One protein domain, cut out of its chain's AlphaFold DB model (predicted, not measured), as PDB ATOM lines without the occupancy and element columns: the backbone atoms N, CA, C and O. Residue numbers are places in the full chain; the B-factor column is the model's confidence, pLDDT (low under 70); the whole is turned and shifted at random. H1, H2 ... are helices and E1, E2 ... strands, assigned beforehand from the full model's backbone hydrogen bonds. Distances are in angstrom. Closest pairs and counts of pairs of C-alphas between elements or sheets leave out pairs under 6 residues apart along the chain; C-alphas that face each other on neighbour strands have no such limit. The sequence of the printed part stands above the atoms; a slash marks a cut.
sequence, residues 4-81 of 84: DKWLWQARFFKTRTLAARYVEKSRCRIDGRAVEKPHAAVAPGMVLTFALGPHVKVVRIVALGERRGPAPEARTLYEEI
ATOM      1  N   ASP A   4      18.017   1.607  -8.337       98.56
ATOM      2  CA  ASP A   4      18.978   0.884  -7.488       98.56
ATOM      3  C   ASP A   4      19.873  -0.081  -8.280       98.56
ATOM      4  O   ASP A   4      21.083  -0.175  -8.057       98.56
ATOM      5  N   LYS A   5      19.267  -0.795  -9.231       98.62
ATOM      6  CA  LYS A   5      19.944  -1.739 -10.114       98.62
ATOM      7  C   LYS A   5      20.857  -1.004 -11.092       98.62
ATOM      8  O   LYS A   5      22.008  -1.415 -11.226       98.62
ATOM      9  N   TRP A   6      20.378   0.069 -11.724       98.62
ATOM     10  CA  TRP A   6      21.182   0.831 -12.683       98.62
ATOM     11  C   TRP A   6      22.409   1.460 -12.008       98.62
ATOM     12  O   TRP A   6      23.524   1.264 -12.477       98.62
ATOM     13  N   LEU A   7      22.241   2.109 -10.849       98.31
ATOM     14  CA  LEU A   7      23.343   2.726 -10.091       98.31
ATOM     15  C   LEU A   7      24.443   1.717  -9.711       98.31
ATOM     16  O   LEU A   7      25.633   2.037  -9.694       98.31
ATOM     17  N   TRP A   8      24.048   0.480  -9.409       98.50
ATOM     18  CA  TRP A   8      24.972  -0.615  -9.125       98.50
ATOM     19  C   TRP A   8      25.670  -1.151 -10.385       98.50
ATOM     20  O   TRP A   8      26.879  -1.400 -10.351       98.50
ATOM     21  N   GLN A   9      24.948  -1.300 -11.500       98.56
ATOM     22  CA  GLN A   9      25.526  -1.715 -12.786       98.56
ATOM     23  C   GLN A   9      26.504  -0.672 -13.337       98.56
ATOM     24  O   GLN A   9      27.587  -1.045 -13.775       98.56
ATOM     25  N   ALA A  10      26.183   0.618 -13.196       98.31
ATOM     26  CA  ALA A  10      27.056   1.752 -13.510       98.31
ATOM     27  C   ALA A  10      28.224   1.926 -12.515       98.31
ATOM     28  O   ALA A  10      29.031   2.841 -12.647       98.31
ATOM     29  N   ARG A  11      28.353   1.027 -11.526       98.19
ATOM     30  CA  ARG A  11      29.450   0.950 -10.543       98.19
ATOM     31  C   ARG A  11      29.597   2.163  -9.617       98.19
ATOM     32  O   ARG A  11      30.600   2.236  -8.910       98.19
ATOM     33  N   PHE A  12      28.591   3.027  -9.510       97.88
ATOM     34  CA  PHE A  12      28.584   4.102  -8.511       97.88
ATOM     35  C   PHE A  12      28.490   3.570  -7.075       97.88
ATOM     36  O   PHE A  12      28.988   4.196  -6.143       97.88
ATOM     37  N   PHE A  13      27.909   2.379  -6.891       97.69
ATOM     38  CA  PHE A  13      27.818   1.713  -5.592       97.69
ATOM     39  C   PHE A  13      28.393   0.297  -5.626       97.69
ATOM     40  O   PHE A  13      28.231  -0.456  -6.591       97.69
ATOM     41  N   LYS A  14      29.047  -0.098  -4.523       96.88
ATOM     42  CA  LYS A  14      29.681  -1.420  -4.382       96.88
ATOM     43  C   LYS A  14      28.677  -2.572  -4.466       96.88
ATOM     44  O   LYS A  14      29.007  -3.603  -5.047       96.88
ATOM     45  N   THR A  15      27.469  -2.397  -3.933       98.25
ATOM     46  CA  THR A  15      26.391  -3.397  -3.939       98.25
ATOM     47  C   THR A  15      25.053  -2.740  -4.268       98.25
ATOM     48  O   THR A  15      24.864  -1.545  -4.028       98.25
ATOM     49  N   ARG A  16      24.099  -3.526  -4.781       98.00
ATOM     50  CA  ARG A  16      22.735  -3.047  -5.042       98.00
ATOM     51  C   ARG A  16      22.016  -2.619  -3.758       98.00
ATOM     52  O   ARG A  16      21.324  -1.609  -3.766       98.00
ATOM     53  N   THR A  17      22.226  -3.325  -2.646       98.50
ATOM     54  CA  THR A  17      21.662  -2.956  -1.336       98.50
ATOM     55  C   THR A  17      22.152  -1.585  -0.869       98.50
ATOM     56  O   THR A  17      21.375  -0.819  -0.306       98.50
ATOM     57  N   LEU A  18      23.421  -1.242  -1.127       98.31
ATOM     58  CA  LEU A  18      23.949   0.079  -0.793       98.31
ATOM     59  C   LEU A  18      23.302   1.178  -1.649       98.31
ATOM     60  O   LEU A  18      22.946   2.219  -1.108       98.31
ATOM     61  N   ALA A  19      23.098   0.925  -2.947       98.31
ATOM     62  CA  ALA A  19      22.376   1.848  -3.825       98.31
ATOM     63  C   ALA A  19      20.921   2.053  -3.364       98.31
ATOM     64  O   ALA A  19      20.460   3.186  -3.280       98.31
ATOM     65  N   ALA A  20      20.213   0.979  -2.997       98.62
ATOM     66  CA  ALA A  20      18.842   1.068  -2.497       98.62
ATOM     67  C   ALA A  20      18.747   1.909  -1.212       98.62
ATOM     68  O   ALA A  20      18.026   2.905  -1.190       98.62
ATOM     69  N   ARG A  21      19.563   1.595  -0.195       98.25
ATOM     70  CA  ARG A  21      19.626   2.366   1.062       98.25
ATOM     71  C   ARG A  21      20.021   3.825   0.854       98.25
ATOM     72  O   ARG A  21      19.680   4.684   1.661       98.25
ATOM     73  N   TYR A  22      20.810   4.105  -0.182       98.25
ATOM     74  CA  TYR A  22      21.171   5.467  -0.543       98.25
ATOM     75  C   TYR A  22      19.962   6.233  -1.093       98.25
ATOM     76  O   TYR A  22      19.697   7.349  -0.647       98.25
ATOM     77  N   VAL A  23      19.215   5.622  -2.020       98.19
ATOM     78  CA  VAL A  23      18.001   6.206  -2.606       98.19
ATOM     79  C   VAL A  23      16.927   6.426  -1.541       98.19
ATOM     80  O   VAL A  23      16.384   7.518  -1.480       98.19
ATOM     81  N   GLU A  24      16.688   5.464  -0.644       98.25
ATOM     82  CA  GLU A  24      15.699   5.563   0.453       98.25
ATOM     83  C   GLU A  24      15.884   6.792   1.354       98.25
ATOM     84  O   GLU A  24      14.935   7.269   1.962       98.25
ATOM     85  N   LYS A  25      17.097   7.348   1.416       96.75
ATOM     86  CA  LYS A  25      17.395   8.573   2.172       96.75
ATOM     87  C   LYS A  25      17.104   9.856   1.384       96.75
ATOM     88  O   LYS A  25      17.595  10.914   1.767       96.75
ATOM     89  N   SER A  26      16.388   9.760   0.260       93.31
ATOM     90  CA  SER A  26      16.081  10.859  -0.666       93.31
ATOM     91  C   SER A  26      17.331  11.604  -1.172       93.31
ATOM     92  O   SER A  26      17.324  12.805  -1.432       93.31
ATOM     93  N   ARG A  27      18.458  10.882  -1.296       93.56
ATOM     94  CA  ARG A  27      19.766  11.442  -1.698       93.56
ATOM     95  C   ARG A  27      20.013  11.419  -3.206       93.56
ATOM     96  O   ARG A  27      21.075  11.831  -3.665       93.56
ATOM     97  N   CYS A  28      19.060  10.905  -3.975       97.81
ATOM     98  CA  CYS A  28      19.128  10.834  -5.426       97.81
ATOM     99  C   CYS A  28      17.980  11.640  -6.031       97.81
ATOM    100  O   CYS A  28      16.860  11.615  -5.517       97.81
ATOM    101  N   ARG A  29      18.256  12.338  -7.130       98.50
ATOM    102  CA  ARG A  29      17.250  13.012  -7.947       98.50
ATOM    103  C   ARG A  29      17.197  12.391  -9.332       98.50
ATOM    104  O   ARG A  29      18.245  12.064  -9.882       98.50
ATOM    105  N   ILE A  30      15.991  12.284  -9.876       98.56
ATOM    106  CA  ILE A  30      15.723  11.969 -11.279       98.56
ATOM    107  C   ILE A  30      15.093  13.218 -11.896       98.56
ATOM    108  O   ILE A  30      14.082  13.698 -11.385       98.56
ATOM    109  N   ASP A  31      15.710  13.767 -12.941       97.81
ATOM    110  CA  ASP A  31      15.258  14.977 -13.642       97.81
ATOM    111  C   ASP A  31      14.927  16.129 -12.670       97.81
ATOM    112  O   ASP A  31      13.877  16.769 -12.723       97.81
ATOM    113  N   GLY A  32      15.816  16.338 -11.692       96.25
ATOM    114  CA  GLY A  32      15.700  17.383 -10.670       96.25
ATOM    115  C   GLY A  32      14.764  17.065  -9.496       96.25
ATOM    116  O   GLY A  32      14.831  17.746  -8.472       96.25
ATOM    117  N   ARG A  33      13.946  16.011  -9.566       97.75
ATOM    118  CA  ARG A  33      13.021  15.626  -8.485       97.75
ATOM    119  C   ARG A  33      13.663  14.615  -7.549       97.75
ATOM    120  O   ARG A  33      14.202  13.614  -8.009       97.75
ATOM    121  N   ALA A  34      13.599  14.863  -6.242       97.88
ATOM    122  CA  ALA A  34      14.090  13.917  -5.240       97.88
ATOM    123  C   ALA A  34      13.283  12.612  -5.273       97.88
ATOM    124  O   ALA A  34      12.061  12.630  -5.422       97.88
ATOM    125  N   VAL A  35      13.979  11.483  -5.154       97.94
ATOM    126  CA  VAL A  35      13.390  10.146  -5.216       97.94
ATOM    127  C   VAL A  35      13.851   9.328  -4.021       97.94
ATOM    128  O   VAL A  35      15.045   9.154  -3.798       97.94
ATOM    129  N   GLU A  36      12.880   8.764  -3.306       97.88
ATOM    130  CA  GLU A  36      13.092   7.870  -2.161       97.88
ATOM    131  C   GLU A  36      12.780   6.396  -2.467       97.88
ATOM    132  O   GLU A  36      12.976   5.527  -1.627       97.88
ATOM    133  N   LYS A  37      12.310   6.083  -3.682       98.50
ATOM    134  CA  LYS A  37      11.938   4.722  -4.098       98.50
ATOM    135  C   LYS A  37      13.092   4.060  -4.865       98.50
ATOM    136  O   LYS A  37      13.296   4.396  -6.031       98.50
ATOM    137  N   PRO A  38      13.797   3.048  -4.311       98.56
ATOM    138  CA  PRO A  38      14.881   2.338  -5.012       98.56
ATOM    139  C   PRO A  38      14.472   1.735  -6.358       98.56
ATOM    140  O   PRO A  38      15.286   1.583  -7.266       98.56
ATOM    141  N   HIS A  39      13.200   1.361  -6.472       98.56
ATOM    142  CA  HIS A  39      12.616   0.743  -7.652       98.56
ATOM    143  C   HIS A  39      12.057   1.747  -8.664       98.56
ATOM    144  O   HIS A  39      11.447   1.309  -9.637       98.56
ATOM    145  N   ALA A  40      12.254   3.054  -8.451       98.56
ATOM    146  CA  ALA A  40      11.872   4.075  -9.415       98.56
ATOM    147  C   ALA A  40      12.420   3.734 -10.805       98.56
ATOM    148  O   ALA A  40      13.549   3.246 -10.943       98.56
ATOM    149  N   ALA A  41      11.588   3.942 -11.821       98.44
ATOM    150  CA  ALA A  41      11.948   3.638 -13.191       98.44
ATOM    151  C   ALA A  41      12.948   4.674 -13.718       98.44
ATOM    152  O   ALA A  41      12.751   5.875 -13.561       98.44
ATOM    153  N   VAL A  42      14.000   4.181 -14.363       98.62
ATOM    154  CA  VAL A  42      14.976   4.963 -15.120       98.62
ATOM    155  C   VAL A  42      15.097   4.440 -16.548       98.62
ATOM    156  O   VAL A  42      14.941   3.231 -16.795       98.62
ATOM    157  N   ALA A  43      15.403   5.354 -17.463       98.69
ATOM    158  CA  ALA A  43      15.549   5.132 -18.894       98.69
ATOM    159  C   ALA A  43      16.682   6.009 -19.469       98.69
ATOM    160  O   ALA A  43      17.046   7.009 -18.843       98.69
ATOM    161  N   PRO A  44      17.239   5.658 -20.643       98.75
ATOM    162  CA  PRO A  44      18.132   6.542 -21.386       98.75
ATOM    163  C   PRO A  44      17.526   7.932 -21.607       98.75
ATOM    164  O   PRO A  44      16.315   8.068 -21.767       98.75
ATOM    165  N   GLY A  45      18.371   8.959 -21.590       98.50
ATOM    166  CA  GLY A  45      17.989  10.368 -21.688       98.50
ATOM    167  C   GLY A  45      17.683  11.040 -20.346       98.50
ATOM    168  O   GLY A  45      17.856  12.251 -20.237       98.50
ATOM    169  N   MET A  46      17.305  10.279 -19.312       98.62
ATOM    170  CA  MET A  46      17.041  10.833 -17.977       98.62
ATOM    171  C   MET A  46      18.336  11.269 -17.285       98.62
ATOM    172  O   MET A  46      19.398  10.662 -17.479       98.62
ATOM    173  N   VAL A  47      18.242  12.290 -16.436       98.56
ATOM    174  CA  VAL A  47      19.370  12.830 -15.673       98.56
ATOM    175  C   VAL A  47      19.262  12.422 -14.211       98.56
ATOM    176  O   VAL A  47      18.240  12.629 -13.557       98.56
ATOM    177  N   LEU A  48      20.346  11.865 -13.678       98.50
ATOM    178  CA  LEU A  48      20.487  11.548 -12.266       98.50
ATOM    179  C   LEU A  48      21.412  12.550 -11.584       98.50
ATOM    180  O   LEU A  48      22.486  12.864 -12.095       98.50
ATOM    181  N   THR A  49      21.031  12.987 -10.387       98.31
ATOM    182  CA  THR A  49      21.893  13.793  -9.513       98.31
ATOM    183  C   THR A  49      22.006  13.141  -8.146       98.31
ATOM    184  O   THR A  49      20.992  12.854  -7.511       98.31
ATOM    185  N   PHE A  50      23.225  12.886  -7.680       97.56
ATOM    186  CA  PHE A  50      23.482  12.260  -6.381       97.56
ATOM    187  C   PHE A  50      24.909  12.544  -5.904       97.56
ATOM    188  O   PHE A  50      25.812  12.757  -6.702       97.56
ATOM    189  N   ALA A  51      25.135  12.527  -4.594       95.56
ATOM    190  CA  ALA A  51      26.465  12.663  -4.001       95.56
ATOM    191  C   ALA A  51      27.199  11.314  -3.860       95.56
ATOM    192  O   ALA A  51      26.641  10.349  -3.330       95.56
ATOM    193  N   LEU A  52      28.475  11.272  -4.241       92.69
ATOM    194  CA  LEU A  52      29.427  10.209  -3.925       92.69
ATOM    195  C   LEU A  52      30.554  10.775  -3.058       92.69
ATOM    196  O   LEU A  52      31.459  11.452  -3.543       92.69
ATOM    197  N   GLY A  53      30.490  10.490  -1.755       90.56
ATOM    198  CA  GLY A  53      31.387  11.121  -0.788       90.56
ATOM    199  C   GLY A  53      31.184  12.645  -0.794       90.56
ATOM    200  O   GLY A  53      30.039  13.075  -0.652       90.56
ATOM    201  N   PRO A  54      32.249  13.451  -0.962       91.81
ATOM    202  CA  PRO A  54      32.146  14.910  -0.999       91.81
ATOM    203  C   PRO A  54      31.712  15.467  -2.365       91.81
ATOM    204  O   PRO A  54      31.440  16.659  -2.471       91.81
ATOM    205  N   HIS A  55      31.646  14.640  -3.414       92.50
ATOM    206  CA  HIS A  55      31.383  15.106  -4.774       92.50
ATOM    207  C   HIS A  55      29.934  14.870  -5.181       92.50
ATOM    208  O   HIS A  55      29.407  13.769  -5.016       92.50
ATOM    209  N   VAL A  56      29.301  15.876  -5.783       95.00
ATOM    210  CA  VAL A  56      28.026  15.701  -6.485       95.00
ATOM    211  C   VAL A  56      28.311  15.187  -7.892       95.00
ATOM    212  O   VAL A  56      29.171  15.710  -8.593       95.00
ATOM    213  N   LYS A  57      27.587  14.150  -8.302       96.38
ATOM    214  CA  LYS A  57      27.565  13.634  -9.666       96.38
ATOM    215  C   LYS A  57      26.259  14.036 -10.326       96.38
ATOM    216  O   LYS A  57      25.186  13.824  -9.758       96.38
ATOM    217  N   VAL A  58      26.371  14.577 -11.533       97.81
ATOM    218  CA  VAL A  58      25.258  14.804 -12.452       97.81
ATOM    219  C   VAL A  58      25.548  13.977 -13.693       97.81
ATOM    220  O   VAL A  58      26.569  14.171 -14.346       97.81
ATOM    221  N   VAL A  59      24.693  13.001 -13.980       98.25
ATOM    222  CA  VAL A  59      24.924  12.071 -15.087       98.25
ATOM    223  C   VAL A  59      23.672  11.895 -15.920       98.25
ATOM    224  O   VAL A  59      22.580  11.736 -15.378       98.25
ATOM    225  N   ARG A  60      23.829  11.886 -17.242       98.69
ATOM    226  CA  ARG A  60      22.778  11.443 -18.157       98.69
ATOM    227  C   ARG A  60      22.905   9.947 -18.364       98.69
ATOM    228  O   ARG A  60      23.998   9.443 -18.616       98.69
ATOM    229  N   ILE A  61      21.788   9.239 -18.292       98.69
ATOM    230  CA  ILE A  61      21.738   7.824 -18.651       98.69
ATOM    231  C   ILE A  61      21.836   7.712 -20.173       98.69
ATOM    232  O   ILE A  61      20.971   8.215 -20.885       98.69
ATOM    233  N   VAL A  62      22.863   7.031 -20.668       98.56
ATOM    234  CA  VAL A  62      23.050   6.743 -22.100       98.56
ATOM    235  C   VAL A  62      22.450   5.386 -22.448       98.56
ATOM    236  O   VAL A  62      21.776   5.238 -23.462       98.56
ATOM    237  N   ALA A  63      22.641   4.393 -21.577       98.44
ATOM    238  CA  ALA A  63      22.164   3.037 -21.803       98.44
ATOM    239  C   ALA A  63      21.733   2.347 -20.504       98.44
ATOM    240  O   ALA A  63      22.113   2.719 -19.388       98.44
ATOM    241  N   LEU A  64      20.925   1.300 -20.660       98.25
ATOM    242  CA  LEU A  64      20.548   0.398 -19.579       98.25
ATOM    243  C   LEU A  64      21.525  -0.778 -19.543       98.25
ATOM    244  O   LEU A  64      21.700  -1.464 -20.542       98.25
ATOM    245  N   GLY A  65      22.142  -1.034 -18.389       93.06
ATOM    246  CA  GLY A  65      23.014  -2.192 -18.225       93.06
ATOM    247  C   GLY A  65      22.232  -3.510 -18.198       93.06
ATOM    248  O   GLY A  65      21.233  -3.649 -17.489       93.06
ATOM    249  N   GLU A  66      22.725  -4.525 -18.897       93.38
ATOM    250  CA  GLU A  66      22.187  -5.891 -18.805       93.38
ATOM    251  C   GLU A  66      22.688  -6.596 -17.534       93.38
ATOM    252  O   GLU A  66      21.925  -7.202 -16.776       93.38
ATOM    253  N   ARG A  67      23.976  -6.406 -17.224       96.38
ATOM    254  CA  ARG A  67      24.697  -6.953 -16.064       96.38
ATOM    255  C   ARG A  67      25.606  -5.892 -15.440       96.38
ATOM    256  O   ARG A  67      25.720  -4.781 -15.948       96.38
ATOM    257  N   ARG A  68      26.277  -6.232 -14.338       97.19
ATOM    258  CA  ARG A  68      27.381  -5.416 -13.815       97.19
ATOM    259  C   ARG A  68      28.695  -5.871 -14.444       97.19
ATOM    260  O   ARG A  68      29.233  -6.903 -14.055       97.19
ATOM    261  N   GLY A  69      29.179  -5.095 -15.405       93.50
ATOM    262  CA  GLY A  69      30.439  -5.334 -16.098       93.50
ATOM    263  C   GLY A  69      31.672  -4.711 -15.415       93.50
ATOM    264  O   GLY A  69      31.585  -4.127 -14.317       93.50
ATOM    265  N   PRO A  70      32.848  -4.833 -16.053       97.62
ATOM    266  CA  PRO A  70      34.056  -4.095 -15.698       97.62
ATOM    267  C   PRO A  70      33.865  -2.572 -15.826       97.62
ATOM    268  O   PRO A  70      32.864  -2.082 -16.345       97.62
ATOM    269  N   ALA A  71      34.828  -1.804 -15.308       97.12
ATOM    270  CA  ALA A  71      34.743  -0.341 -15.280       97.12
ATOM    271  C   ALA A  71      34.563   0.318 -16.665       97.12
ATOM    272  O   ALA A  71      33.717   1.208 -16.748       97.12
ATOM    273  N   PRO A  72      35.248  -0.124 -17.741       97.62
ATOM    274  CA  PRO A  72      35.042   0.444 -19.073       97.62
ATOM    275  C   PRO A  72      33.611   0.251 -19.592       97.62
ATOM    276  O   PRO A  72      33.007   1.213 -20.045       97.62
ATOM    277  N   GLU A  73      33.028  -0.945 -19.436       97.00
ATOM    278  CA  GLU A  73      31.625  -1.210 -19.811       97.00
ATOM    279  C   GLU A  73      30.648  -0.352 -18.997       97.00
ATOM    280  O   GLU A  73      29.699   0.205 -19.528       97.00
ATOM    281  N   ALA A  74      30.873  -0.207 -17.691       98.12
ATOM    282  CA  ALA A  74      29.999   0.618 -16.862       98.12
ATOM    283  C   ALA A  74      30.042   2.103 -17.255       98.12
ATOM    284  O   ALA A  74      29.035   2.798 -17.126       98.12
ATOM    285  N   ARG A  75      31.197   2.590 -17.728       97.94
ATOM    286  CA  ARG A  75      31.367   3.982 -18.153       97.94
ATOM    287  C   ARG A  75      30.531   4.315 -19.386       97.94
ATOM    288  O   ARG A  75      30.081   5.447 -19.486       97.94
ATOM    289  N   THR A  76      30.260   3.351 -20.268       98.06
ATOM    290  CA  THR A  76      29.412   3.577 -21.453       98.06
ATOM    291  C   THR A  76      27.927   3.724 -21.114       98.06
ATOM    292  O   THR A  76      27.137   4.105 -21.971       98.06
ATOM    293  N   LEU A  77      27.518   3.439 -19.870       98.56
ATOM    294  CA  LEU A  77      26.123   3.574 -19.449       98.56
ATOM    295  C   LEU A  77      25.718   5.028 -19.191       98.56
ATOM    296  O   LEU A  77      24.519   5.305 -19.123       98.56
ATOM    297  N   TYR A  78      26.679   5.942 -19.022       98.50
ATOM    298  CA  TYR A  78      26.399   7.324 -18.652       98.50
ATOM    299  C   TYR A  78      27.401   8.334 -19.207       98.50
ATOM    300  O   TYR A  78      28.602   8.083 -19.288       98.50
ATOM    301  N   GLU A  79      26.896   9.533 -19.465       98.25
ATOM    302  CA  GLU A  79      27.686  10.742 -19.685       98.25
ATOM    303  C   GLU A  79      27.703  11.551 -18.389       98.25
ATOM    304  O   GLU A  79      26.671  11.682 -17.728       98.25
ATOM    305  N   GLU A  80      28.869  12.077 -17.999       96.00
ATOM    306  CA  GLU A  80      28.902  13.080 -16.926       96.00
ATOM    307  C   GLU A  80      28.535  14.427 -17.539       96.00
ATOM    308  O   GLU A  80      29.057  14.788 -18.592       96.00
ATOM    309  N   ILE A  81      27.601  15.129 -16.905       94.44
ATOM    310  CA  ILE A  81      27.273  16.501 -17.265       94.44
ATOM    311  C   ILE A  81      28.099  17.365 -16.327       94.44
ATOM    312  O   ILE A  81      27.779  17.456 -15.139       94.44
TER     313      ILE A  81
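What this domain is: This is residues 4 to 81 of the 84 residues of the protein "RNA-binding S4 domain-containing protein" of Reyranella sp (UniProt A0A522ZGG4). A wall of five strands, built round the long hairpin E3 and E4, stands across from a row of three short helices: H1 near the middle of the domain, H2 at the E1 and E2 end of the sheet, and H3 toward its E5 end. H1 and H2 fold back on each other as a helical hairpin. The printed part has 78 residues, with three named helices and five named strands in the order H1 H2 E1 E2 E3 E4 H3 E5; the sheet's order is E2 E1 E3 E4 E5, antiparallel from E1 to E5, while E2 and E1 meet only at a point. The class is mixed, helices and strands, and the whole is compact and rounded, with a radius of gyration of the C-alphas of 11.2 A and spans of 28 by 26 by 24 A.

How they stand to each other: Start with H1, residues 4 to 9, and H2, residues 16 to 24: they touch, their closest C-alphas being those of Asp 4 and Ala 20, 5.0 A apart. This helical hairpin runs opposite ways at a steep tilt of 43 degrees. Next come the strands E1, residues 28 to 30, and E2, residues 33 to 35; C-alphas 34 and 29 face each other at 4.3 A. H2 is on the sheet, at the sheet's level, with a height over the sheet of 2.9 A; its closest C-alphas to E2 are those of Val 23 and Val 35, 6.6 A apart. Look then at E3, residues 47 to 52, antiparallel to E1 at 171 degrees, with N 29 and O 49 within hydrogen-bond range at 2.8 A. E3 forms a hairpin with E4, residues 55 to 61, at 152 degrees; N 48 and O 59 are 2.8 A apart, N 57 and O 50 also 2.8 A. H3, residues 71 to 75, is not on the sheet; it is close to but not clearly touching H1, the C-alphas of Gln 9 and Ala 74 being closest at 6.5 A. E5, residues 78 to 80, is an edge strand antiparallel to E4 at 136 degrees, with N 60 and O 79 at 2.9 A. H1 is not on the sheet either. In H1, H2 and H3 every O i to N i+4 pair is within hydrogen-bond range.

Where its parts are: Find C-alpha 4 at (18.978, 0.884, -7.488), where H1 begins its 8.8 A; H2 follows with 12.4 A. E1 and E2 have three residues each. E3 spans 15.7 A from C-alpha 47 at (19.370, 12.830, -15.673), and E4 spans 18.4 A. After the five residues of H3, the three-residue E5 ends at C-alpha 80, (28.902, 13.080, -16.926).

The domain as a whole: The C-alphas of Arg 33 and Pro 70 are the two farthest apart, at 29.7 A. The printed part has no cut; look for its one long link between E2 and E3, with 11 residues. The mean pLDDT of the printed part is 97.3, and no printed residue is under 70.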